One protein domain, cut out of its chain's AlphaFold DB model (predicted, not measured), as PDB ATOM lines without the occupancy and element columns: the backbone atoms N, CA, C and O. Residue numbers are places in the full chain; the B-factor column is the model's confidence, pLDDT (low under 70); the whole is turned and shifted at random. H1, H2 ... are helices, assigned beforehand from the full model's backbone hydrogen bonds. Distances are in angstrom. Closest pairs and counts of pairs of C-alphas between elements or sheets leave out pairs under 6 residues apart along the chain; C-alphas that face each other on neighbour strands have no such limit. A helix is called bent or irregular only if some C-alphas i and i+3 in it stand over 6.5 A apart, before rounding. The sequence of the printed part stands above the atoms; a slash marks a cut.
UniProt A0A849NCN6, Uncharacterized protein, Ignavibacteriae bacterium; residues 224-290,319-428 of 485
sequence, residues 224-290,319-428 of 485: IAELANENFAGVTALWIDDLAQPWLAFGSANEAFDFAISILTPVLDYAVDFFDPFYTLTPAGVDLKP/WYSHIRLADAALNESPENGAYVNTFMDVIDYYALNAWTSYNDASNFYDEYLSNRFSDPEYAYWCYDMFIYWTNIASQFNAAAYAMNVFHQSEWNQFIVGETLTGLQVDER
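This is residues 224 to 290 and 319 to 428 of the 485 residues of an uncharacterized protein of Ignavibacteriae bacterium (UniProt A0A849NCN6). A long hairpin of two helices, H6 and the first arm of the bent helix H7, makes one end of a rod, and further helices cluster round the rod's other half. There H1 packs along H7, the first arm of the bent helix H2 folds back on H1, and H5 crosses the second arm of H2 and packs on the start of H6; short H3 and H4 lie at the end away from the H6-H7 turn, and short H8 lies beside the second arm of H7. The printed part has 177 residues with eight named helices, H1 to H8 in chain order, and no named strand, in the class all helix. It is loose, with a radius of gyration of the C-alphas of 20.7 A, and spans 77 by 34 by 30 A.

H7, residues 376 to 416, was assigned as one helix by its hydrogen bonds but is bent: C-alphas 404 and 407 are 6.9 A apart, and its arms, H7a to residue 404 and H7b from residue 407, stand at a steep tilt of 40 degrees. H6, residues 338 to 371, forms a helical hairpin with H7a, opposite ways at a shallow tilt of 20 degrees; their closest C-alphas, Ala 354 and Ala 393, are 4.1 A apart. H1, residues 224 to 250, touches H7a with residues 239 to 250 alone, closest at the C-alphas of Pro 246 and Gln 395, 4.8 A, and touches H7b, closest at those of Ala 228 and Ile 415, 5.1 A. H2, residues 253 to 274, also assigned as one helix by its hydrogen bonds, is bent, with C-alphas 263 and 266 7.4 A apart; its arms are H2a, to residue 263, and H2b, from residue 266. H1 and H2a form a helical hairpin, closest at the C-alphas of Ala 244 and Ala 256, 4.7 A. H5, residues 321 to 330, touches H2b about perpendicular, at 81 degrees, with the C-alphas of Val 267 and Ala 326 closest, 5.1 A. H5 touches H6 at residues 338 to 343 of H6 alone, with the C-alphas of Asp 327 and Tyr 339 closest, 5.4 A. H3, residues 277 to 280, touches H1, while H4, residues 283 to 287, is close to H1 but not clearly touching, and H8, residues 422 to 426, is so to H7b. Every O i to N i+4 pair is within hydrogen-bond range in H2b, H4, H5, H6, H7a, H7b and H8, against 17 of 23 in H1 and 5 of 7 in H2a; H3 is too short for such a pair.

H6 is 49.5 A long, from C-alpha 338 at (-20.814, -24.180, 40.790), H7a 41.8 A, and H1 36.6 A, from C-alpha 224 at (-19.858, -46.282, 27.633). H1 is irregular, with C-alphas 230 and 233 7.7 A apart, and so is H2a, with C-alphas 254 and 257 6.7 A apart. H8 ends at C-alpha 426, (-29.037, -44.343, 49.236).

The C-alphas of Pro 283 and Ser 374 are the two farthest apart, 77.0 A. Residues 291 to 318 are not printed, and C-alphas 290 and 319 are 25.5 A apart across this cut. Of the links that are printed whole, none is long. Residues 275, 277 and 278 have pLDDT under 70.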
ATOM      1  N   ILE A 224     -19.395 -47.571  28.122       91.25
ATOM      2  CA  ILE A 224     -19.858 -46.282  27.633       91.25
ATOM      3  C   ILE A 224     -19.649 -46.061  26.127       91.25
ATOM      4  O   ILE A 224     -20.458 -45.390  25.494       91.25
ATOM      5  N   ALA A 225     -18.632 -46.680  25.512       90.19
ATOM      6  CA  ALA A 225     -18.403 -46.600  24.065       90.19
ATOM      7  C   ALA A 225     -19.509 -47.293  23.239       90.19
ATOM      8  O   ALA A 225     -19.666 -47.019  22.046       90.19
ATOM      9  N   GLU A 226     -20.253 -48.212  23.852       90.44
ATOM     10  CA  GLU A 226     -21.410 -48.897  23.273       90.44
ATOM     11  C   GLU A 226     -22.710 -48.259  23.769       90.44
ATOM     12  O   GLU A 226     -23.504 -47.765  22.969       90.44
ATOM     13  N   LEU A 227     -22.872 -48.197  25.089       90.75
ATOM     14  CA  LEU A 227     -24.131 -47.877  25.746       90.75
ATOM     15  C   LEU A 227     -24.571 -46.421  25.576       90.75
ATOM     16  O   LEU A 227     -25.769 -46.166  25.457       90.75
ATOM     17  N   ALA A 228     -23.641 -45.459  25.524       84.44
ATOM     18  CA  ALA A 228     -24.012 -44.051  25.395       84.44
ATOM     19  C   ALA A 228     -24.773 -43.781  24.087       84.44
ATOM     20  O   ALA A 228     -25.830 -43.159  24.102       84.44
ATOM     21  N   ASN A 229     -24.318 -44.337  22.961       82.50
ATOM     22  CA  ASN A 229     -25.018 -44.178  21.681       82.50
ATOM     23  C   ASN A 229     -26.423 -44.790  21.684       82.50
ATOM     24  O   ASN A 229     -27.309 -44.304  20.985       82.50
ATOM     25  N   GLU A 230     -26.605 -45.895  22.406       88.94
ATOM     26  CA  GLU A 230     -27.862 -46.642  22.414       88.94
ATOM     27  C   GLU A 230     -28.892 -46.004  23.345       88.94
ATOM     28  O   GLU A 230     -30.076 -45.945  23.008       88.94
ATOM     29  N   ASN A 231     -28.442 -45.504  24.498       92.06
ATOM     30  CA  ASN A 231     -29.332 -45.163  25.601       92.06
ATOM     31  C   ASN A 231     -29.408 -43.665  25.903       92.06
ATOM     32  O   ASN A 231     -30.399 -43.240  26.494       92.06
ATOM     33  N   PHE A 232     -28.419 -42.850  25.514       89.19
ATOM     34  CA  PHE A 232     -28.311 -41.467  25.998       89.19
ATOM     35  C   PHE A 232     -29.546 -40.615  25.679       89.19
ATOM     36  O   PHE A 232     -30.076 -39.945  26.562       89.19
ATOM     37  N   ALA A 233     -30.078 -40.702  24.456       89.75
ATOM     38  CA  ALA A 233     -31.309 -40.000  24.082       89.75
ATOM     39  C   ALA A 233     -32.536 -40.456  24.899       89.75
ATOM     40  O   ALA A 233     -33.398 -39.647  25.222       89.75
ATOM     41  N   GLY A 234     -32.618 -41.746  25.241       93.00
ATOM     42  CA  GLY A 234     -33.706 -42.280  26.061       93.00
ATOM     43  C   GLY A 234     -33.608 -41.822  27.514       93.00
ATOM     44  O   GLY A 234     -34.588 -41.331  28.063       93.00
ATOM     45  N   VAL A 235     -32.417 -41.927  28.107       92.62
ATOM     46  CA  VAL A 235     -32.140 -41.489  29.487       92.62
ATOM     47  C   VAL A 235     -32.406 -39.994  29.647       92.62
ATOM     48  O   VAL A 235     -33.119 -39.578  30.550       92.62
ATOM     49  N   THR A 236     -31.902 -39.174  28.727       90.94
ATOM     50  CA  THR A 236     -32.089 -37.719  28.796       90.94
ATOM     51  C   THR A 236     -33.539 -37.293  28.591       90.94
ATOM     52  O   THR A 236     -33.978 -36.342  29.233       90.94
ATOM     53  N   ALA A 237     -34.310 -38.001  27.758       92.81
ATOM     54  CA  ALA A 237     -35.744 -37.753  27.626       92.81
ATOM     55  C   ALA A 237     -36.494 -38.019  28.942       92.81
ATOM     56  O   ALA A 237     -37.338 -37.209  29.320       92.81
ATOM     57  N   LEU A 238     -36.147 -39.093  29.665       95.00
ATOM     58  CA  LEU A 238     -36.713 -39.374  30.991       95.00
ATOM     59  C   LEU A 238     -36.392 -38.248  31.982       95.00
ATOM     60  O   LEU A 238     -37.293 -37.756  32.650       95.00
ATOM     61  N   TRP A 239     -35.146 -37.769  32.010       95.31
ATOM     62  CA  TRP A 239     -34.737 -36.692  32.922       95.31
ATOM     63  C   TRP A 239     -35.418 -35.357  32.615       95.31
ATOM     64  O   TRP A 239     -35.769 -34.605  33.526       95.31
ATOM     65  N   ILE A 240     -35.606 -35.046  31.329       94.06
ATOM     66  CA  ILE A 240     -36.367 -33.867  30.902       94.06
ATOM     67  C   ILE A 240     -37.819 -33.991  31.371       94.06
ATOM     68  O   ILE A 240     -38.364 -33.026  31.911       94.06
ATOM     69  N   ASP A 241     -38.433 -35.163  31.195       94.44
ATOM     70  CA  ASP A 241     -39.800 -35.413  31.644       94.44
ATOM     71  C   ASP A 241     -39.914 -35.280  33.170       94.44
ATOM     72  O   ASP A 241     -40.795 -34.553  33.633       94.44
ATOM     73  N   ASP A 242     -39.005 -35.885  33.941       95.56
ATOM     74  CA  ASP A 242     -38.965 -35.794  35.407       95.56
ATOM     75  C   ASP A 242     -38.910 -34.336  35.883       95.56
ATOM     76  O   ASP A 242     -39.663 -33.931  36.772       95.56
ATOM     77  N   LEU A 243     -38.081 -33.504  35.246       94.19
ATOM     78  CA  LEU A 243     -37.988 -32.075  35.549       94.19
ATOM     79  C   LEU A 243     -39.235 -31.285  35.121       94.19
ATOM     80  O   LEU A 243     -39.584 -30.310  35.792       94.19
ATOM     81  N   ALA A 244     -39.904 -31.668  34.032       94.75
ATOM     82  CA  ALA A 244     -41.029 -30.932  33.455       94.75
ATOM     83  C   ALA A 244     -42.391 -31.260  34.099       94.75
ATOM     84  O   ALA A 244     -43.249 -30.373  34.184       94.75
ATOM     85  N   GLN A 245     -42.615 -32.497  34.569       94.25
ATOM     86  CA  GLN A 245     -43.917 -32.939  35.103       94.25
ATOM     87  C   GLN A 245     -44.509 -32.027  36.196       94.25
ATOM     88  O   GLN A 245     -45.708 -31.733  36.120       94.25
ATOM     89  N   PRO A 246     -43.742 -31.524  37.186       93.81
ATOM     90  CA  PRO A 246     -44.305 -30.659  38.223       93.81
ATOM     91  C   PRO A 246     -44.892 -29.363  37.665       93.81
ATOM     92  O   PRO A 246     -45.980 -28.940  38.056       93.81
ATOM     93  N   TRP A 247     -44.210 -28.764  36.692       92.75
ATOM     94  CA  TRP A 247     -44.634 -27.529  36.039       92.75
ATOM     95  C   TRP A 247     -45.823 -27.745  35.107       92.75
ATOM     96  O   TRP A 247     -46.711 -26.895  35.028       92.75
ATOM     97  N   LEU A 248     -45.889 -28.900  34.440       92.50
ATOM     98  CA  LEU A 248     -47.061 -29.301  33.661       92.50
ATOM     99  C   LEU A 248     -48.293 -29.473  34.556       92.50
ATOM    100  O   LEU A 248     -49.360 -28.963  34.216       92.50
ATOM    101  N   ALA A 249     -48.140 -30.120  35.715       91.62
ATOM    102  CA  ALA A 249     -49.210 -30.257  36.702       91.62
ATOM    103  C   ALA A 249     -49.648 -28.905  37.285       91.62
ATOM    104  O   ALA A 249     -50.833 -28.689  37.540       91.62
ATOM    105  N   PHE A 250     -48.709 -27.966  37.426       89.75
ATOM    106  CA  PHE A 250     -48.997 -26.591  37.829       89.75
ATOM    107  C   PHE A 250     -49.746 -25.785  36.748       89.75
ATOM    108  O   PHE A 250     -50.428 -24.813  37.063       89.75
ATOM    109  N   GLY A 251     -49.679 -26.207  35.479       89.94
ATOM    110  CA  GLY A 251     -50.323 -25.543  34.338       89.94
ATOM    111  C   GLY A 251     -49.389 -24.672  33.485       89.94
ATOM    112  O   GLY A 251     -49.861 -23.993  32.572       89.94
ATOM    113  N   SER A 252     -48.075 -24.712  33.723       84.94
ATOM    114  CA  SER A 252     -47.048 -23.921  33.024       84.94
ATOM    115  C   SER A 252     -46.402 -24.685  31.858       84.94
ATOM    116  O   SER A 252     -45.184 -24.835  31.787       84.94
ATOM    117  N   ALA A 253     -47.206 -25.187  30.916       78.00
ATOM    118  CA  ALA A 253     -46.731 -26.155  29.919       78.00
ATOM    119  C   ALA A 253     -45.607 -25.655  28.990       78.00
ATOM    120  O   ALA A 253     -44.714 -26.427  28.655       78.00
ATOM    121  N   ASN A 254     -45.634 -24.380  28.588       76.75
ATOM    122  CA  ASN A 254     -44.611 -23.828  27.692       76.75
ATOM    123  C   ASN A 254     -43.279 -23.560  28.411       76.75
ATOM    124  O   ASN A 254     -42.235 -23.620  27.782       76.75
ATOM    125  N   GLU A 255     -43.306 -23.280  29.715       82.44
ATOM    126  CA  GLU A 255     -42.114 -22.929  30.505       82.44
ATOM    127  C   GLU A 255     -41.450 -24.172  31.120       82.44
ATOM    128  O   GLU A 255     -40.254 -24.164  31.401       82.44
ATOM    129  N   ALA A 256     -42.217 -25.256  31.290       83.12
ATOM    130  CA  ALA A 256     -41.783 -26.504  31.916       83.12
ATOM    131  C   ALA A 256     -40.567 -27.137  31.223       83.12
ATOM    132  O   ALA A 256     -39.563 -27.446  31.866       83.12
ATOM    133  N   PHE A 257     -40.658 -27.322  29.904       85.69
ATOM    134  CA  PHE A 257     -39.599 -27.963  29.127       85.69
ATOM    135  C   PHE A 257     -38.400 -27.038  28.920       85.69
ATOM    136  O   PHE A 257     -37.269 -27.504  29.008       85.69
ATOM    137  N   ASP A 258     -38.625 -25.736  28.723       86.38
ATOM    138  CA  ASP A 258     -37.540 -24.756  28.600       86.38
ATOM    139  C   ASP A 258     -36.700 -24.701  29.886       86.38
ATOM    140  O   ASP A 258     -35.469 -24.701  29.828       86.38
ATOM    141  N   PHE A 259     -37.353 -24.735  31.054       88.00
ATOM    142  CA  PHE A 259     -36.668 -24.844  32.340       88.00
ATOM    143  C   PHE A 259     -35.872 -26.152  32.446       88.00
ATOM    144  O   PHE A 259     -34.666 -26.107  32.694       88.00
ATOM    145  N   ALA A 260     -36.514 -27.302  32.209       85.94
ATOM    146  CA  ALA A 260     -35.876 -28.616  32.295       85.94
ATOM    147  C   ALA A 260     -34.633 -28.720  31.393       85.94
ATOM    148  O   ALA A 260     -33.562 -29.135  31.839       85.94
ATOM    149  N   ILE A 261     -34.760 -28.269  30.142       86.94
ATOM    150  CA  ILE A 261     -33.660 -28.233  29.177       86.94
ATOM    151  C   ILE A 261     -32.555 -27.305  29.674       86.94
ATOM    152  O   ILE A 261     -31.394 -27.697  29.627       86.94
ATOM    153  N   SER A 262     -32.872 -26.113  30.191       90.12
ATOM    154  CA  SER A 262     -31.848 -25.180  30.684       90.12
ATOM    155  C   SER A 262     -31.014 -25.757  31.831       90.12
ATOM    156  O   SER A 262     -29.802 -25.551  31.861       90.12
ATOM    157  N   ILE A 263     -31.642 -26.528  32.729       88.06
ATOM    158  CA  ILE A 263     -30.946 -27.198  33.828       88.06
ATOM    159  C   ILE A 263     -30.064 -28.321  33.303       88.06
ATOM    160  O   ILE A 263     -28.949 -28.435  33.771       88.06
ATOM    161  N   LEU A 264     -30.515 -29.121  32.333       89.62
ATOM    162  CA  LEU A 264     -29.735 -30.252  31.817       89.62
ATOM    163  C   LEU A 264     -28.742 -29.882  30.710       89.62
ATOM    164  O   LEU A 264     -27.888 -30.704  30.387       89.62
ATOM    165  N   THR A 265     -28.826 -28.678  30.139       89.38
ATOM    166  CA  THR A 265     -28.038 -28.263  28.964       89.38
ATOM    167  C   THR A 265     -26.545 -28.542  29.138       89.38
ATOM    168  O   THR A 265     -25.991 -29.178  28.253       89.38
ATOM    169  N   PRO A 266     -25.883 -28.216  30.266       85.69
ATOM    170  CA  PRO A 266     -24.465 -28.541  30.418       85.69
ATOM    171  C   PRO A 266     -24.132 -30.034  30.379       85.69
ATOM    172  O   PRO A 266     -23.105 -30.422  29.832       85.69
ATOM    173  N   VAL A 267     -25.001 -30.881  30.939       83.12
ATOM    174  CA  VAL A 267     -24.836 -32.341  30.865       83.12
ATOM    175  C   VAL A 267     -25.052 -32.815  29.436       83.12
ATOM    176  O   VAL A 267     -24.284 -33.639  28.950       83.12
ATOM    177  N   LEU A 268     -26.079 -32.288  28.761       84.94
ATOM    178  CA  LEU A 268     -26.395 -32.619  27.375       84.94
ATOM    179  C   LEU A 268     -25.271 -32.201  26.431       84.94
ATOM    180  O   LEU A 268     -24.819 -33.033  25.659       84.94
ATOM    181  N   ASP A 269     -24.793 -30.961  26.519       85.25
ATOM    182  CA  ASP A 269     -23.719 -30.429  25.681       85.25
ATOM    183  C   ASP A 269     -22.435 -31.232  25.890       85.25
ATOM    184  O   ASP A 269     -21.845 -31.715  24.926       85.25
ATOM    185  N   TYR A 270     -22.048 -31.472  27.149       80.50
ATOM    186  CA  TYR A 270     -20.859 -32.265  27.441       80.50
ATOM    187  C   TYR A 270     -20.970 -33.698  26.917       80.50
ATOM    188  O   TYR A 270     -20.049 -34.218  26.286       80.50
ATOM    189  N   ALA A 271     -22.099 -34.353  27.171       76.19
ATOM    190  CA  ALA A 271     -22.316 -35.718  26.733       76.19
ATOM    191  C   ALA A 271     -22.455 -35.818  25.208       76.19
ATOM    192  O   ALA A 271     -21.982 -36.788  24.631       76.19
ATOM    193  N   VAL A 272     -23.040 -34.832  24.528       79.44
ATOM    194  CA  VAL A 272     -23.077 -34.779  23.059       79.44
ATOM    195  C   VAL A 272     -21.672 -34.594  22.495       79.44
ATOM    196  O   VAL A 272     -21.313 -35.303  21.561       79.44
ATOM    197  N   ASP A 273     -20.854 -33.716  23.075       78.44
ATOM    198  CA  ASP A 273     -19.475 -33.509  22.627       78.44
ATOM    199  C   ASP A 273     -18.595 -34.744  22.877       78.44
ATOM    200  O   ASP A 273     -17.762 -35.106  22.041       78.44
ATOM    201  N   PHE A 274     -18.775 -35.419  24.014       71.19
ATOM    202  CA  PHE A 274     -17.976 -36.587  24.382       71.19
ATOM    203  C   PHE A 274     -18.462 -37.880  23.704       71.19
ATOM    204  O   PHE A 274     -17.647 -38.696  23.262       71.19
ATOM    205  N   PHE A 275     -19.778 -38.071  23.590       68.75
ATOM    206  CA  PHE A 275     -20.417 -39.237  22.968       68.75
ATOM    207  C   PHE A 275     -20.912 -38.979  21.557       68.75
ATOM    208  O   PHE A 275     -21.736 -39.759  21.076       68.75
ATOM    209  N   ASP A 276     -20.418 -37.938  20.879       76.38
ATOM    210  CA  ASP A 276     -20.698 -37.757  19.460       76.38
ATOM    211  C   ASP A 276     -20.477 -39.122  18.782       76.38
ATOM    212  O   ASP A 276     -19.392 -39.711  18.918       76.38
ATOM    213  N   PRO A 277     -21.492 -39.681  18.095       66.69
ATOM    214  CA  PRO A 277     -21.352 -40.931  17.366       66.69
ATOM    215  C   PRO A 277     -20.112 -40.938  16.464       66.69
ATOM    216  O   PRO A 277     -19.532 -41.993  16.214       66.69
ATOM    217  N   PHE A 278     -19.658 -39.767  16.009       68.81
ATOM    218  CA  PHE A 278     -18.391 -39.608  15.313       68.81
ATOM    219  C   PHE A 278     -17.200 -40.168  16.101       68.81
ATOM    220  O   PHE A 278     -16.383 -40.876  15.515       68.81
ATOM    221  N   TYR A 279     -17.110 -39.909  17.409       80.25
ATOM    222  CA  TYR A 279     -16.030 -40.366  18.283       80.25
ATOM    223  C   TYR A 279     -16.157 -41.845  18.659       80.25
ATOM    224  O   TYR A 279     -15.199 -42.610  18.521       80.25
ATOM    225  N   THR A 280     -17.336 -42.297  19.072       82.81
ATOM    226  CA  THR A 280     -17.560 -43.693  19.499       82.81
ATOM    227  C   THR A 280     -17.503 -44.700  18.339       82.81
ATOM    228  O   THR A 280     -17.294 -45.898  18.557       82.81
ATOM    229  N   LEU A 281     -17.639 -44.231  17.092       88.75
ATOM    230  CA  LEU A 281     -17.449 -45.020  15.868       88.75
ATOM    231  C   LEU A 281     -16.038 -44.908  15.270       88.75
ATOM    232  O   LEU A 281     -15.757 -45.549  14.253       88.75
ATOM    233  N   THR A 282     -15.133 -44.140  15.882       94.00
ATOM    234  CA  THR A 282     -13.721 -44.151  15.474       94.00
ATOM    235  C   THR A 282     -13.099 -45.533  15.688       94.00
ATOM    236  O   THR A 282     -13.567 -46.301  16.532       94.00
ATOM    237  N   PRO A 283     -12.012 -45.876  14.973       96.88
ATOM    238  CA  PRO A 283     -11.304 -47.130  15.206       96.88
ATOM    239  C   PRO A 283     -10.907 -47.359  16.672       96.88
ATOM    240  O   PRO A 283     -11.077 -48.470  17.160       96.88
ATOM    241  N   ALA A 284     -10.448 -46.326  17.390       96.62
ATOM    242  CA  ALA A 284     -10.185 -46.421  18.829       96.62
ATOM    243  C   ALA A 284     -11.456 -46.705  19.644       96.62
ATOM    244  O   ALA A 284     -11.451 -47.584  20.503       96.62
ATOM    245  N   GLY A 285     -12.554 -45.994  19.362       95.00
ATOM    246  CA  GLY A 285     -13.838 -46.211  20.032       95.00
ATOM    247  C   GLY A 285     -14.348 -47.641  19.843       95.00
ATOM    248  O   GLY A 285     -14.738 -48.290  20.807       95.00
ATOM    249  N   VAL A 286     -14.258 -48.174  18.620       95.88
ATOM    250  CA  VAL A 286     -14.599 -49.570  18.299       95.88
ATOM    251  C   VAL A 286     -13.666 -50.557  19.001       95.88
ATOM    252  O   VAL A 286     -14.140 -51.565  19.530       95.88
ATOM    253  N   ASP A 287     -12.362 -50.270  19.037       97.81
ATOM    254  CA  ASP A 287     -11.382 -51.081  19.757       97.81
ATOM    255  C   ASP A 287     -11.726 -51.148  21.256       97.81
ATOM    256  O   ASP A 287     -11.589 -52.218  21.835       97.81
ATOM    257  N   LEU A 288     -12.241 -50.078  21.870       97.19
ATOM    258  CA  LEU A 288     -12.571 -50.002  23.302       97.19
ATOM    259  C   LEU A 288     -13.914 -50.627  23.714       97.19
ATOM    260  O   LEU A 288     -14.165 -50.723  24.916       97.19
ATOM    261  N   LYS A 289     -14.780 -51.045  22.781       96.00
ATOM    262  CA  LYS A 289     -16.106 -51.602  23.117       96.00
ATOM    263  C   LYS A 289     -16.021 -52.953  23.840       96.00
ATOM    264  O   LYS A 289     -15.127 -53.756  23.535       96.00
ATOM    265  N   PRO A 290     -16.965 -53.262  24.751       95.94
ATOM    266  CA  PRO A 290     -17.116 -54.607  25.290       95.94
ATOM    267  C   PRO A 290     -17.202 -55.655  24.175       95.94
ATOM    268  O   PRO A 290     -17.868 -55.476  23.161       95.94
ATOM    269  N   TRP A 319     -21.503 -38.711  44.742       80.56
ATOM    270  CA  TRP A 319     -22.864 -38.615  44.249       80.56
ATOM    271  C   TRP A 319     -23.036 -37.494  43.213       80.56
ATOM    272  O   TRP A 319     -22.401 -36.444  43.308       80.56
ATOM    273  N   TYR A 320     -23.942 -37.711  42.255       88.06
ATOM    274  CA  TYR A 320     -24.142 -36.871  41.067       88.06
ATOM    275  C   TYR A 320     -22.962 -36.880  40.093       88.06
ATOM    276  O   TYR A 320     -22.616 -35.850  39.519       88.06
ATOM    277  N   SER A 321     -22.368 -38.050  39.862       90.00
ATOM    278  CA  SER A 321     -21.174 -38.208  39.033       90.00
ATOM    279  C   SER A 321     -21.329 -37.605  37.629       90.00
ATOM    280  O   SER A 321     -20.411 -36.967  37.132       90.00
ATOM    281  N   HIS A 322     -22.516 -37.697  37.021       89.50
ATOM    282  CA  HIS A 322     -22.820 -37.078  35.725       89.50
ATOM    283  C   HIS A 322     -22.921 -35.539  35.776       89.50
ATOM    284  O   HIS A 322     -22.550 -34.870  34.813       89.50
ATOM    285  N   ILE A 323     -23.387 -34.965  36.892       91.75
ATOM    286  CA  ILE A 323     -23.441 -33.508  37.108       91.75
ATOM    287  C   ILE A 323     -22.047 -32.959  37.406       91.75
ATOM    288  O   ILE A 323     -21.655 -31.955  36.818       91.75
ATOM    289  N   ARG A 324     -21.289 -33.630  38.281       91.12
ATOM    290  CA  ARG A 324     -19.888 -33.308  38.600       91.12
ATOM    291  C   ARG A 324     -19.016 -33.326  37.356       91.12
ATOM    292  O   ARG A 324     -18.290 -32.384  37.072       91.12
ATOM    293  N   LEU A 325     -19.189 -34.351  36.530       89.56
ATOM    294  CA  LEU A 325     -18.501 -34.456  35.256       89.56
ATOM    295  C   LEU A 325     -18.840 -33.303  34.293       89.56
ATOM    296  O   LEU A 325     -17.948 -32.770  33.633       89.56
ATOM    297  N   ALA A 326     -20.107 -32.881  34.233       89.00
ATOM    298  CA  ALA A 326     -20.495 -31.700  33.464       89.00
ATOM    299  C   ALA A 326     -19.896 -30.405  34.051       89.00
ATOM    300  O   ALA A 326     -19.444 -29.548  33.294       89.00
ATOM    301  N   ASP A 327     -19.822 -30.270  35.380       89.56
ATOM    302  CA  ASP A 327     -19.150 -29.139  36.039       89.56
ATOM    303  C   ASP A 327     -17.647 -29.112  35.721       89.56
ATOM    304  O   ASP A 327     -17.100 -28.066  35.368       89.56
ATOM    305  N   ALA A 328     -16.977 -30.266  35.763       88.81
ATOM    306  CA  ALA A 328     -15.577 -30.413  35.377       88.81
ATOM    307  C   ALA A 328     -15.340 -29.938  33.938       88.81
ATOM    308  O   ALA A 328     -14.371 -29.228  33.658       88.81
ATOM    309  N   ALA A 329     -16.244 -30.297  33.027       83.69
ATOM    310  CA  ALA A 329     -16.168 -29.906  31.630       83.69
ATOM    311  C   ALA A 329     -16.366 -28.402  31.413       83.69
ATOM    312  O   ALA A 329     -15.563 -27.776  30.717       83.69
ATOM    313  N   LEU A 330     -17.389 -27.815  32.043       84.62
ATOM    314  CA  LEU A 330     -17.678 -26.379  31.963       84.62
ATOM    315  C   LEU A 330     -16.514 -25.513  32.461       84.62
ATOM    316  O   LEU A 330     -16.322 -24.397  31.979       84.62
ATOM    317  N   ASN A 331     -15.744 -26.019  33.424       83.31
ATOM    318  CA  ASN A 331     -14.647 -25.295  34.060       83.31
ATOM    319  C   ASN A 331     -13.263 -25.605  33.456       83.31
ATOM    320  O   ASN A 331     -12.250 -25.191  34.017       83.31
ATOM    321  N   GLU A 332     -13.198 -26.346  32.341       78.44
ATOM    322  CA  GLU A 332     -11.949 -26.854  31.738       78.44
ATOM    323  C   GLU A 332     -11.083 -27.705  32.701       78.44
ATOM    324  O   GLU A 332      -9.901 -27.961  32.443       78.44
ATOM    325  N   SER A 333     -11.711 -28.233  33.760       74.06
ATOM    326  CA  SER A 333     -11.197 -29.130  34.800       74.06
ATOM    327  C   SER A 333     -10.010 -28.583  35.633       74.06
ATOM    328  O   SER A 333      -8.977 -28.185  35.073       74.06
ATOM    329  N   PRO A 334     -10.079 -28.644  36.981       83.12
ATOM    330  CA  PRO A 334     -11.059 -29.388  37.788       83.12
ATOM    331  C   PRO A 334     -12.390 -28.647  38.005       83.12
ATOM    332  O   PRO A 334     -12.486 -27.437  37.794       83.12
ATOM    333  N   GLU A 335     -13.404 -29.387  38.435       85.69
ATOM    334  CA  GLU A 335     -14.697 -28.905  38.887       85.69
ATOM    335  C   GLU A 335     -14.535 -27.914  40.044       85.69
ATOM    336  O   GLU A 335     -13.577 -27.958  40.823       85.69
ATOM    337  N   ASN A 336     -15.474 -26.977  40.147       85.06
ATOM    338  CA  ASN A 336     -15.494 -25.980  41.220       85.06
ATOM    339  C   ASN A 336     -16.782 -26.038  42.053       85.06
ATOM    340  O   ASN A 336     -16.939 -25.263  43.001       85.06
ATOM    341  N   GLY A 337     -17.691 -26.946  41.700       87.12
ATOM    342  CA  GLY A 337     -18.963 -27.188  42.354       87.12
ATOM    343  C   GLY A 337     -20.053 -26.180  41.993       87.12
ATOM    344  O   GLY A 337     -21.143 -26.271  42.549       87.12
ATOM    345  N   ALA A 338     -19.819 -25.209  41.104       88.44
ATOM    346  CA  ALA A 338     -20.814 -24.180  40.790       88.44
ATOM    347  C   ALA A 338     -22.073 -24.780  40.149       88.44
ATOM    348  O   ALA A 338     -23.195 -24.477  40.573       88.44
ATOM    349  N   TYR A 339     -21.903 -25.662  39.164       90.31
ATOM    350  CA  TYR A 339     -23.027 -26.326  38.519       90.31
ATOM    351  C   TYR A 339     -23.658 -27.396  39.418       90.31
ATOM    352  O   TYR A 339     -24.882 -27.492  39.482       90.31
ATOM    353  N   VAL A 340     -22.850 -28.117  40.204       89.31
ATOM    354  CA  VAL A 340     -23.345 -29.061  41.223       89.31
ATOM    355  C   VAL A 340     -24.253 -28.345  42.225       89.31
ATOM    356  O   VAL A 340     -25.370 -28.789  42.461       89.31
ATOM    357  N   ASN A 341     -23.825 -27.197  42.758       89.94
ATOM    358  CA  ASN A 341     -24.635 -26.393  43.676       89.94
ATOM    359  C   ASN A 341     -25.926 -25.904  43.012       89.94
ATOM    360  O   ASN A 341     -26.986 -25.992  43.619       89.94
ATOM    361  N   THR A 342     -25.861 -25.468  41.750       91.12
ATOM    362  CA  THR A 342     -27.059 -25.067  40.996       91.12
ATOM    363  C   THR A 342     -28.050 -26.228  40.868       91.12
ATOM    364  O   THR A 342     -29.247 -26.045  41.067       91.12
ATOM    365  N   PHE A 343     -27.567 -27.435  40.574       92.00
ATOM    366  CA  PHE A 343     -28.406 -28.629  40.495       92.00
ATOM    367  C   PHE A 343     -29.031 -28.986  41.853       92.00
ATOM    368  O   PHE A 343     -30.223 -29.289  41.925       92.00
ATOM    369  N   MET A 344     -28.261 -28.881  42.940       91.56
ATOM    370  CA  MET A 344     -28.758 -29.084  44.305       91.56
ATOM    371  C   MET A 344     -29.815 -28.052  44.704       91.56
ATOM    372  O   MET A 344     -30.838 -28.425  45.275       91.56
ATOM    373  N   ASP A 345     -29.626 -26.784  44.339       92.31
ATOM    374  CA  ASP A 345     -30.604 -25.721  44.587       92.31
ATOM    375  C   ASP A 345     -31.937 -26.010  43.876       92.31
ATOM    376  O   ASP A 345     -33.007 -25.724  44.416       92.31
ATOM    377  N   VAL A 346     -31.904 -26.618  42.681       93.56
ATOM    378  CA  VAL A 346     -33.121 -27.054  41.975       93.56
ATOM    379  C   VAL A 346     -33.817 -28.191  42.724       93.56
ATOM    380  O   VAL A 346     -35.039 -28.143  42.880       93.56
ATOM    381  N   ILE A 347     -33.074 -29.176  43.240       94.00
ATOM    382  CA  ILE A 347     -33.645 -30.255  44.066       94.00
ATOM    383  C   ILE A 347     -34.338 -29.669  45.303       94.00
ATOM    384  O   ILE A 347     -35.495 -29.999  45.581       94.00
ATOM    385  N   ASP A 348     -33.663 -28.767  46.015       93.62
ATOM    386  CA  ASP A 348     -34.201 -28.114  47.209       93.62
ATOM    387  C   ASP A 348     -35.432 -27.261  46.879       93.62
ATOM    388  O   ASP A 348     -36.436 -27.289  47.600       93.62
ATOM    389  N   TYR A 349     -35.405 -26.549  45.751       94.88
ATOM    390  CA  TYR A 349     -36.546 -25.787  45.256       94.88
ATOM    391  C   TYR A 349     -37.753 -26.692  44.970       94.88
ATOM    392  O   TYR A 349     -38.880 -26.365  45.354       94.88
ATOM    393  N   TYR A 350     -37.541 -27.848  44.341       96.25
ATOM    394  CA  TYR A 350     -38.610 -28.806  44.054       96.25
ATOM    395  C   TYR A 350     -39.180 -29.393  45.350       96.25
ATOM    396  O   TYR A 350     -40.400 -29.435  45.525       96.25
ATOM    397  N   ALA A 351     -38.323 -29.760  46.304       95.81
ATOM    398  CA  ALA A 351     -38.747 -30.248  47.615       95.81
ATOM    399  C   ALA A 351     -39.568 -29.198  48.394       95.81
ATOM    400  O   ALA A 351     -40.597 -29.526  48.993       95.81
ATOM    401  N   LEU A 352     -39.168 -27.924  48.346       96.12
ATOM    402  CA  LEU A 352     -39.902 -26.824  48.980       96.12
ATOM    403  C   LEU A 352     -41.288 -26.610  48.350       96.12
ATOM    404  O   LEU A 352     -42.270 -26.399  49.071       96.12
ATOM    405  N   ASN A 353     -41.390 -26.678  47.021       95.19
ATOM    406  CA  ASN A 353     -42.669 -26.557  46.315       95.19
ATOM    407  C   ASN A 353     -43.590 -27.748  46.591       95.19
ATOM    408  O   ASN A 353     -44.795 -27.553  46.777       95.19
ATOM    409  N   ALA A 354     -43.035 -28.958  46.706       97.38
ATOM    410  CA  ALA A 354     -43.787 -30.130  47.140       97.38
ATOM    411  C   ALA A 354     -44.393 -29.917  48.532       97.38
ATOM    412  O   ALA A 354     -45.595 -30.090  48.725       97.38
ATOM    413  N   TRP A 355     -43.575 -29.488  49.497       97.81
ATOM    414  CA  TRP A 355     -44.026 -29.232  50.865       97.81
ATOM    415  C   TRP A 355     -45.094 -28.134  50.937       97.81
ATOM    416  O   TRP A 355     -46.122 -28.313  51.590       97.81
ATOM    417  N   THR A 356     -44.885 -27.022  50.229       97.44
ATOM    418  CA  THR A 356     -45.844 -25.907  50.184       97.44
ATOM    419  C   THR A 356     -47.184 -26.362  49.606       97.44
ATOM    420  O   THR A 356     -48.226 -26.136  50.215       97.44
ATOM    421  N   SER A 357     -47.151 -27.109  48.502       97.38
ATOM    422  CA  SER A 357     -48.353 -27.655  47.865       97.38
ATOM    423  C   SER A 357     -49.085 -28.662  48.763       97.38
ATOM    424  O   SER A 357     -50.314 -28.674  48.801       97.38
ATOM    425  N   TYR A 358     -48.364 -29.482  49.541       98.25
ATOM    426  CA  TYR A 358     -48.986 -30.362  50.541       98.25
ATOM    427  C   TYR A 358     -49.675 -29.581  51.664       98.25
ATOM    428  O   TYR A 358     -50.754 -29.981  52.103       98.25
ATOM    429  N   ASN A 359     -49.089 -28.471  52.121       98.06
ATOM    430  CA  ASN A 359     -49.730 -27.617  53.121       98.06
ATOM    431  C   ASN A 359     -51.007 -26.976  52.571       98.06
ATOM    432  O   ASN A 359     -52.028 -26.986  53.257       98.06
ATOM    433  N   ASP A 360     -50.974 -26.474  51.335       97.75
ATOM    434  CA  ASP A 360     -52.158 -25.906  50.687       97.75
ATOM    435  C   ASP A 360     -53.254 -26.960  50.521       97.75
ATOM    436  O   ASP A 360     -54.404 -26.718  50.893       97.75
ATOM    437  N   ALA A 361     -52.897 -28.168  50.074       98.00
ATOM    438  CA  ALA A 361     -53.822 -29.294  50.021       98.00
ATOM    439  C   ALA A 361     -54.454 -29.573  51.398       98.00
ATOM    440  O   ALA A 361     -55.676 -29.692  51.503       98.00
ATOM    441  N   SER A 362     -53.646 -29.627  52.462       98.25
ATOM    442  CA  SER A 362     -54.140 -29.838  53.828       98.25
ATOM    443  C   SER A 362     -55.124 -28.748  54.260       98.25
ATOM    444  O   SER A 362     -56.180 -29.069  54.801       98.25
ATOM    445  N   ASN A 363     -54.822 -27.478  53.972       98.19
ATOM    446  CA  ASN A 363     -55.705 -26.353  54.291       98.19
ATOM    447  C   ASN A 363     -57.061 -26.485  53.576       98.19
ATOM    448  O   ASN A 363     -58.109 -26.370  54.213       98.19
ATOM    449  N   PHE A 364     -57.063 -26.802  52.275       98.44
ATOM    450  CA  PHE A 364     -58.303 -27.025  51.521       98.44
ATOM    451  C   PHE A 364     -59.104 -28.225  52.039       98.44
ATOM    452  O   PHE A 364     -60.337 -28.189  52.063       98.44
ATOM    453  N   TYR A 365     -58.433 -29.281  52.495       98.38
ATOM    454  CA  TYR A 365     -59.108 -30.423  53.102       98.38
ATOM    455  C   TYR A 365     -59.790 -30.055  54.430       98.38
ATOM    456  O   TYR A 365     -60.944 -30.431  54.657       98.38
ATOM    457  N   ASP A 366     -59.125 -29.269  55.276       98.00
ATOM    458  CA  ASP A 366     -59.699 -28.773  56.529       98.00
ATOM    459  C   ASP A 366     -60.903 -27.845  56.279       98.00
ATOM    460  O   ASP A 366     -61.932 -27.942  56.965       98.00
ATOM    461  N   GLU A 367     -60.832 -26.993  55.252       97.81
ATOM    462  CA  GLU A 367     -61.958 -26.158  54.822       97.81
ATOM    463  C   GLU A 367     -63.131 -26.985  54.281       97.81
ATOM    464  O   GLU A 367     -64.285 -26.719  54.639       97.81
ATOM    465  N   TYR A 368     -62.861 -28.028  53.489       97.75
ATOM    466  CA  TYR A 368     -63.877 -28.982  53.039       97.75
ATOM    467  C   TYR A 368     -64.604 -29.620  54.230       97.75
ATOM    468  O   TYR A 368     -65.838 -29.607  54.296       97.75
ATOM    469  N   LEU A 369     -63.853 -30.152  55.200       97.50
ATOM    470  CA  LEU A 369     -64.421 -30.795  56.386       97.50
ATOM    471  C   LEU A 369     -65.288 -29.837  57.208       97.50
ATOM    472  O   LEU A 369     -66.321 -30.255  57.741       97.50
ATOM    473  N   SER A 370     -64.885 -28.568  57.274       97.69
ATOM    474  CA  SER A 370     -65.588 -27.518  58.010       97.69
ATOM    475  C   SER A 370     -66.892 -27.088  57.332       97.69
ATOM    476  O   SER A 370     -67.865 -26.793  58.026       97.69
ATOM    477  N   ASN A 371     -66.946 -27.096  55.995       95.44
ATOM    478  CA  ASN A 371     -68.065 -26.530  55.233       95.44
ATOM    479  C   ASN A 371     -69.028 -27.559  54.618       95.44
ATOM    480  O   ASN A 371     -70.121 -27.180  54.200       95.44
ATOM    481  N   ARG A 372     -68.700 -28.861  54.608       93.88
ATOM    482  CA  ARG A 372     -69.467 -29.912  53.890       93.88
ATOM    483  C   ARG A 372     -70.964 -30.035  54.209       93.88
ATOM    484  O   ARG A 372     -71.685 -30.685  53.459       93.88
ATOM    485  N   PHE A 373     -71.437 -29.468  55.319       91.81
ATOM    486  CA  PHE A 373     -72.861 -29.460  55.682       91.81
ATOM    487  C   PHE A 373     -73.513 -28.073  55.598       91.81
ATOM    488  O   PHE A 373     -74.736 -27.998  55.501       91.81
ATOM    489  N   SER A 374     -72.727 -26.995  55.668       96.12
ATOM    490  CA  SER A 374     -73.218 -25.611  55.683       96.12
ATOM    491  C   SER A 374     -73.229 -24.973  54.298       96.12
ATOM    492  O   SER A 374     -74.168 -24.249  53.987       96.12
ATOM    493  N   ASP A 375     -72.221 -25.266  53.476       97.06
ATOM    494  CA  ASP A 375     -72.090 -24.781  52.103       97.06
ATOM    495  C   ASP A 375     -71.504 -25.899  51.219       97.06
ATOM    496  O   ASP A 375     -70.283 -26.025  51.080       97.06
ATOM    497  N   PRO A 376     -72.362 -26.775  50.662       95.25
ATOM    498  CA  PRO A 376     -71.902 -27.908  49.868       95.25
ATOM    499  C   PRO A 376     -71.148 -27.501  48.600       95.25
ATOM    500  O   PRO A 376     -70.221 -28.203  48.216       95.25
ATOM    501  N   GLU A 377     -71.518 -26.391  47.955       96.50
ATOM    502  CA  GLU A 377     -70.872 -25.940  46.716       96.50
ATOM    503  C   GLU A 377     -69.433 -25.493  46.992       96.50
ATOM    504  O   GLU A 377     -68.505 -25.983  46.344       96.50
ATOM    505  N   TYR A 378     -69.231 -24.666  48.024       96.06
ATOM    506  CA  TYR A 378     -67.891 -24.286  48.470       96.06
ATOM    507  C   TYR A 378     -67.070 -25.494  48.931       96.06
ATOM    508  O   TYR A 378     -65.888 -25.609  48.609       96.06
ATOM    509  N   ALA A 379     -67.693 -26.433  49.649       95.88
ATOM    510  CA  ALA A 379     -67.019 -27.645  50.092       95.88
ATOM    511  C   ALA A 379     -66.541 -28.501  48.905       95.88
ATOM    512  O   ALA A 379     -65.398 -28.952  48.912       95.88
ATOM    513  N   TYR A 380     -67.365 -28.708  47.872       97.12
ATOM    514  CA  TYR A 380     -66.933 -29.445  46.678       97.12
ATOM    515  C   TYR A 380     -65.763 -28.758  45.975       97.12
ATOM    516  O   TYR A 380     -64.797 -29.432  45.628       97.12
ATOM    517  N   TRP A 381     -65.794 -27.429  45.860       97.38
ATOM    518  CA  TRP A 381     -64.657 -26.676  45.335       97.38
ATOM    519  C   TRP A 381     -63.385 -26.874  46.179       97.38
ATOM    520  O   TRP A 381     -62.325 -27.156  45.624       97.38
ATOM    521  N   CYS A 382     -63.478 -26.816  47.513       97.31
ATOM    522  CA  CYS A 382     -62.339 -27.093  48.400       97.31
ATOM    523  C   CYS A 382     -61.789 -28.511  48.199       97.31
ATOM    524  O   CYS A 382     -60.580 -28.719  48.196       97.31
ATOM    525  N   TYR A 383     -62.666 -29.499  48.009       97.69
ATOM    526  CA  TYR A 383     -62.246 -30.871  47.743       97.69
ATOM    527  C   TYR A 383     -61.504 -30.997  46.402       97.69
ATOM    528  O   TYR A 383     -60.458 -31.642  46.348       97.69
ATOM    529  N   ASP A 384     -61.988 -30.341  45.344       97.56
ATOM    530  CA  ASP A 384     -61.301 -30.307  44.049       97.56
ATOM    531  C   ASP A 384     -59.920 -29.638  44.167       97.56
ATOM    532  O   ASP A 384     -58.930 -30.159  43.644       97.56
ATOM    533  N   MET A 385     -59.822 -28.539  44.924       97.88
ATOM    534  CA  MET A 385     -58.548 -27.870  45.210       97.88
ATOM    535  C   MET A 385     -57.592 -28.751  46.021       97.88
ATOM    536  O   MET A 385     -56.401 -28.790  45.719       97.88
ATOM    537  N   PHE A 386     -58.088 -29.505  47.005       98.00
ATOM    538  CA  PHE A 386     -57.286 -30.489  47.738       98.00
ATOM    539  C   PHE A 386     -56.669 -31.531  46.792       98.00
ATOM    540  O   PHE A 386     -55.469 -31.802  46.874       98.00
ATOM    541  N   ILE A 387     -57.460 -32.097  45.874       97.88
ATOM    542  CA  ILE A 387     -56.973 -33.084  44.899       97.88
ATOM    543  C   ILE A 387     -55.942 -32.459  43.951       97.88
ATOM    544  O   ILE A 387     -54.897 -33.065  43.705       97.88
ATOM    545  N   TYR A 388     -56.205 -31.247  43.458       97.25
ATOM    546  CA  TYR A 388     -55.293 -30.501  42.590       97.25
ATOM    547  C   TYR A 388     -53.931 -30.261  43.257       97.25
ATOM    548  O   TYR A 388     -52.899 -30.666  42.720       97.25
ATOM    549  N   TRP A 389     -53.917 -29.690  44.464       97.31
ATOM    550  CA  TRP A 389     -52.674 -29.402  45.183       97.31
ATOM    551  C   TRP A 389     -51.938 -30.664  45.637       97.31
ATOM    552  O   TRP A 389     -50.710 -30.699  45.599       97.31
ATOM    553  N   THR A 390     -52.661 -31.735  45.981       98.06
ATOM    554  CA  THR A 390     -52.049 -33.045  46.266       98.06
ATOM    555  C   THR A 390     -51.335 -33.603  45.033       98.06
ATOM    556  O   THR A 390     -50.236 -34.144  45.149       98.06
ATOM    557  N   ASN A 391     -51.934 -33.467  43.845       96.94
ATOM    558  CA  ASN A 391     -51.305 -33.896  42.600       96.94
ATOM    559  C   ASN A 391     -50.012 -33.112  42.334       96.94
ATOM    560  O   ASN A 391     -48.972 -33.735  42.141       96.94
ATOM    561  N   ILE A 392     -50.054 -31.777  42.418       96.38
ATOM    562  CA  ILE A 392     -48.872 -30.916  42.251       96.38
ATOM    563  C   ILE A 392     -47.772 -31.293  43.244       96.38
ATOM    564  O   ILE A 392     -46.625 -31.505  42.848       96.38
ATOM    565  N   ALA A 393     -48.125 -31.434  44.522       97.19
ATOM    566  CA  ALA A 393     -47.184 -31.799  45.572       97.19
ATOM    567  C   ALA A 393     -46.493 -33.138  45.282       97.19
ATOM    568  O   ALA A 393     -45.276 -33.266  45.426       97.19
ATOM    569  N   SER A 394     -47.265 -34.127  44.821       97.75
ATOM    570  CA  SER A 394     -46.742 -35.434  44.433       97.75
ATOM    571  C   SER A 394     -45.784 -35.347  43.247       97.75
ATOM    572  O   SER A 394     -44.785 -36.062  43.257       97.75
ATOM    573  N   GLN A 395     -46.062 -34.506  42.244       97.12
ATOM    574  CA  GLN A 395     -45.177 -34.351  41.086       97.12
ATOM    575  C   GLN A 395     -43.855 -33.689  41.481       97.12
ATOM    576  O   GLN A 395     -42.797 -34.236  41.186       97.12
ATOM    577  N   PHE A 396     -43.891 -32.573  42.220       96.69
ATOM    578  CA  PHE A 396     -42.670 -31.923  42.715       96.69
ATOM    579  C   PHE A 396     -41.826 -32.861  43.587       96.69
ATOM    580  O   PHE A 396     -40.607 -32.909  43.442       96.69
ATOM    581  N   ASN A 397     -42.468 -33.652  44.454       97.38
ATOM    582  CA  ASN A 397     -41.767 -34.628  45.286       97.38
ATOM    583  C   ASN A 397     -41.135 -35.756  44.455       97.38
ATOM    584  O   ASN A 397     -40.007 -36.158  44.731       97.38
ATOM    585  N   ALA A 398     -41.850 -36.269  43.448       96.44
ATOM    586  CA  ALA A 398     -41.338 -37.307  42.555       96.44
ATOM    587  C   ALA A 398     -40.130 -36.813  41.751       96.44
ATOM    588  O   ALA A 398     -39.127 -37.511  41.682       96.44
ATOM    589  N   ALA A 399     -40.194 -35.590  41.228       95.44
ATOM    590  CA  ALA A 399     -39.109 -34.981  40.472       95.44
ATOM    591  C   ALA A 399     -37.868 -34.696  41.338       95.44
ATOM    592  O   ALA A 399     -36.756 -35.049  40.952       95.44
ATOM    593  N   ALA A 400     -38.044 -34.155  42.554       95.38
ATOM    594  CA  ALA A 400     -36.938 -33.993  43.505       95.38
ATOM    595  C   ALA A 400     -36.269 -35.341  43.830       95.38
ATOM    596  O   ALA A 400     -35.044 -35.440  43.896       95.38
ATOM    597  N   TYR A 401     -37.073 -36.393  44.009       94.38
ATOM    598  CA  TYR A 401     -36.569 -37.744  44.233       94.38
ATOM    599  C   TYR A 401     -35.834 -38.296  43.003       94.38
ATOM    600  O   TYR A 401     -34.744 -38.843  43.149       94.38
ATOM    601  N   ALA A 402     -36.382 -38.119  41.799       94.25
ATOM    602  CA  ALA A 402     -35.777 -38.584  40.556       94.25
ATOM    603  C   ALA A 402     -34.397 -37.961  40.319       94.25
ATOM    604  O   ALA A 402     -33.422 -38.689  40.135       94.25
ATOM    605  N   MET A 403     -34.281 -36.638  40.456       92.31
ATOM    606  CA  MET A 403     -33.000 -35.932  40.359       92.31
ATOM    607  C   MET A 403     -31.988 -36.410  41.404       92.31
ATOM    608  O   MET A 403     -30.796 -36.523  41.127       92.31
ATOM    609  N   ASN A 404     -32.463 -36.690  42.619       89.75
ATOM    610  CA  ASN A 404     -31.607 -37.104  43.720       89.75
ATOM    611  C   ASN A 404     -31.134 -38.565  43.594       89.75
ATOM    612  O   ASN A 404     -30.048 -38.896  44.055       89.75
ATOM    613  N   VAL A 405     -31.945 -39.439  42.991       89.56
ATOM    614  CA  VAL A 405     -31.791 -40.902  43.072       89.56
ATOM    615  C   VAL A 405     -31.734 -41.540  41.686       89.56
ATOM    616  O   VAL A 405     -30.766 -42.229  41.351       89.56
ATOM    617  N   PHE A 406     -32.775 -41.340  40.879       92.38
ATOM    618  CA  PHE A 406     -32.943 -42.047  39.613       92.38
ATOM    619  C   PHE A 406     -31.945 -41.603  38.562       92.38
ATOM    620  O   PHE A 406     -31.326 -42.478  37.969       92.38
ATOM    621  N   HIS A 407     -31.668 -40.305  38.425       93.31
ATOM    622  CA  HIS A 407     -30.701 -39.834  37.432       93.31
ATOM    623  C   HIS A 407     -29.333 -40.513  37.614       93.31
ATOM    624  O   HIS A 407     -28.739 -41.016  36.662       93.31
ATOM    625  N   GLN A 408     -28.850 -40.630  38.855       91.25
ATOM    626  CA  GLN A 408     -27.592 -41.324  39.130       91.25
ATOM    627  C   GLN A 408     -27.670 -42.827  38.827       91.25
ATOM    628  O   GLN A 408     -26.758 -43.393  38.222       91.25
ATOM    629  N   SER A 409     -28.753 -43.488  39.246       91.56
ATOM    630  CA  SER A 409     -28.957 -44.917  38.992       91.56
ATOM    631  C   SER A 409     -29.030 -45.225  37.495       91.56
ATOM    632  O   SER A 409     -28.436 -46.197  37.031       91.56
ATOM    633  N   GLU A 410     -29.748 -44.400  36.739       93.25
ATOM    634  CA  GLU A 410     -29.948 -44.529  35.299       93.25
ATOM    635  C   GLU A 410     -28.662 -44.240  34.535       93.25
ATOM    636  O   GLU A 410     -28.314 -45.005  33.638       93.25
ATOM    637  N   TRP A 411     -27.904 -43.213  34.928       92.69
ATOM    638  CA  TRP A 411     -26.577 -42.962  34.372       92.69
ATOM    639  C   TRP A 411     -25.666 -44.182  34.538       92.69
ATOM    640  O   TRP A 411     -25.091 -44.691  33.574       92.69
ATOM    641  N   ASN A 412     -25.587 -44.726  35.752       92.31
ATOM    642  CA  ASN A 412     -24.736 -45.878  36.014       92.31
ATOM    643  C   ASN A 412     -25.197 -47.116  35.232       92.31
ATOM    644  O   ASN A 412     -24.389 -47.784  34.583       92.31
ATOM    645  N   GLN A 413     -26.500 -47.396  35.230       92.38
ATOM    646  CA  GLN A 413     -27.058 -48.566  34.563       92.38
ATOM    647  C   GLN A 413     -26.952 -48.485  33.037       92.38
ATOM    648  O   GLN A 413     -26.559 -49.463  32.401       92.38
ATOM    649  N   PHE A 414     -27.335 -47.353  32.451       93.44
ATOM    650  CA  PHE A 414     -27.558 -47.229  31.014       93.44
ATOM    651  C   PHE A 414     -26.414 -46.559  30.264       93.44
ATOM    652  O   PHE A 414     -26.384 -46.666  29.041       93.44
ATOM    653  N   ILE A 415     -25.481 -45.898  30.954       92.00
ATOM    654  CA  ILE A 415     -24.340 -45.215  30.332       92.00
ATOM    655  C   ILE A 415     -23.022 -45.865  30.771       92.00
ATOM    656  O   ILE A 415     -22.258 -46.327  29.926       92.00
ATOM    657  N   VAL A 416     -22.775 -45.990  32.079       92.38
ATOM    658  CA  VAL A 416     -21.516 -46.562  32.610       92.38
ATOM    659  C   VAL A 416     -21.463 -48.090  32.479       92.38
ATOM    660  O   VAL A 416     -20.384 -48.673  32.362       92.38
ATOM    661  N   GLY A 417     -22.618 -48.758  32.475       91.62
ATOM    662  CA  GLY A 417     -22.707 -50.221  32.445       91.62
ATOM    663  C   GLY A 417     -22.454 -50.868  33.810       91.62
ATOM    664  O   GLY A 417     -21.899 -51.966  33.893       91.62
ATOM    665  N   GLU A 418     -22.845 -50.190  34.889       89.06
ATOM    666  CA  GLU A 418     -22.764 -50.679  36.263       89.06
ATOM    667  C   GLU A 418     -24.093 -50.440  36.977       89.06
ATOM    668  O   GLU A 418     -24.477 -49.314  37.255       89.06
ATOM    669  N   THR A 419     -24.835 -51.499  37.288       88.44
ATOM    670  CA  THR A 419     -26.081 -51.349  38.047       88.44
ATOM    671  C   THR A 419     -25.771 -51.119  39.523       88.44
ATOM    672  O   THR A 419     -25.199 -51.989  40.181       88.44
ATOM    673  N   LEU A 420     -26.197 -49.972  40.055       83.19
ATOM    674  CA  LEU A 420     -26.186 -49.717  41.492       83.19
ATOM    675  C   LEU A 420     -27.396 -50.388  42.153       83.19
ATOM    676  O   LEU A 420     -28.508 -50.373  41.628       83.19
ATOM    677  N   THR A 421     -27.196 -50.975  43.329       81.38
ATOM    678  CA  THR A 421     -28.319 -51.387  44.181       81.38
ATOM    679  C   THR A 421     -28.975 -50.161  44.817       81.38
ATOM    680  O   THR A 421     -28.308 -49.155  45.044       81.38
ATOM    681  N   GLY A 422     -30.257 -50.257  45.188       74.38
ATOM    682  CA  GLY A 422     -30.942 -49.167  45.900       74.38
ATOM    683  C   GLY A 422     -30.211 -48.723  47.176       74.38
ATOM    684  O   GLY A 422     -30.138 -47.536  47.450       74.38
ATOM    685  N   LEU A 423     -29.563 -49.654  47.890       76.88
ATOM    686  CA  LEU A 423     -28.739 -49.319  49.054       76.88
ATOM    687  C   LEU A 423     -27.499 -48.496  48.678       76.88
ATOM    688  O   LEU A 423     -27.188 -47.534  49.361       76.88
ATOM    689  N   GLN A 424     -26.797 -48.844  47.596       76.75
ATOM    690  CA  GLN A 424     -25.626 -48.077  47.142       76.75
ATOM    691  C   GLN A 424     -26.008 -46.672  46.672       76.75
ATOM    692  O   GLN A 424     -25.235 -45.730  46.847       76.75
ATOM    693  N   VAL A 425     -27.201 -46.550  46.086       75.19
ATOM    694  CA  VAL A 425     -27.791 -45.270  45.707       75.19
ATOM    695  C   VAL A 425     -28.084 -44.429  46.957       75.19
ATOM    696  O   VAL A 425     -27.630 -43.292  47.058       75.19
ATOM    697  N   ASP A 426     -28.739 -45.014  47.963       70.62
ATOM    698  CA  ASP A 426     -29.037 -44.343  49.236       70.62
ATOM    699  C   ASP A 426     -27.769 -43.959  50.025       70.62
ATOM    700  O   ASP A 426     -27.709 -42.897  50.649       70.62
ATOM    701  N   GLU A 427     -26.736 -44.806  49.987       77.00
ATOM    702  CA  GLU A 427     -25.439 -44.588  50.640       77.00
ATOM    703  C   GLU A 427     -24.550 -43.570  49.912       77.00
ATOM    704  O   GLU A 427     -23.473 -43.241  50.412       77.00
ATOM    705  N   ARG A 428     -24.996 -43.041  48.766       73.56
ATOM    706  CA  ARG A 428     -24.279 -42.041  47.964       73.56
ATOM    707  C   ARG A 428     -22.890 -42.487  47.487       73.56
ATOM    708  O   ARG A 428     -21.974 -41.677  47.388       73.56
TER     709      ARG A 428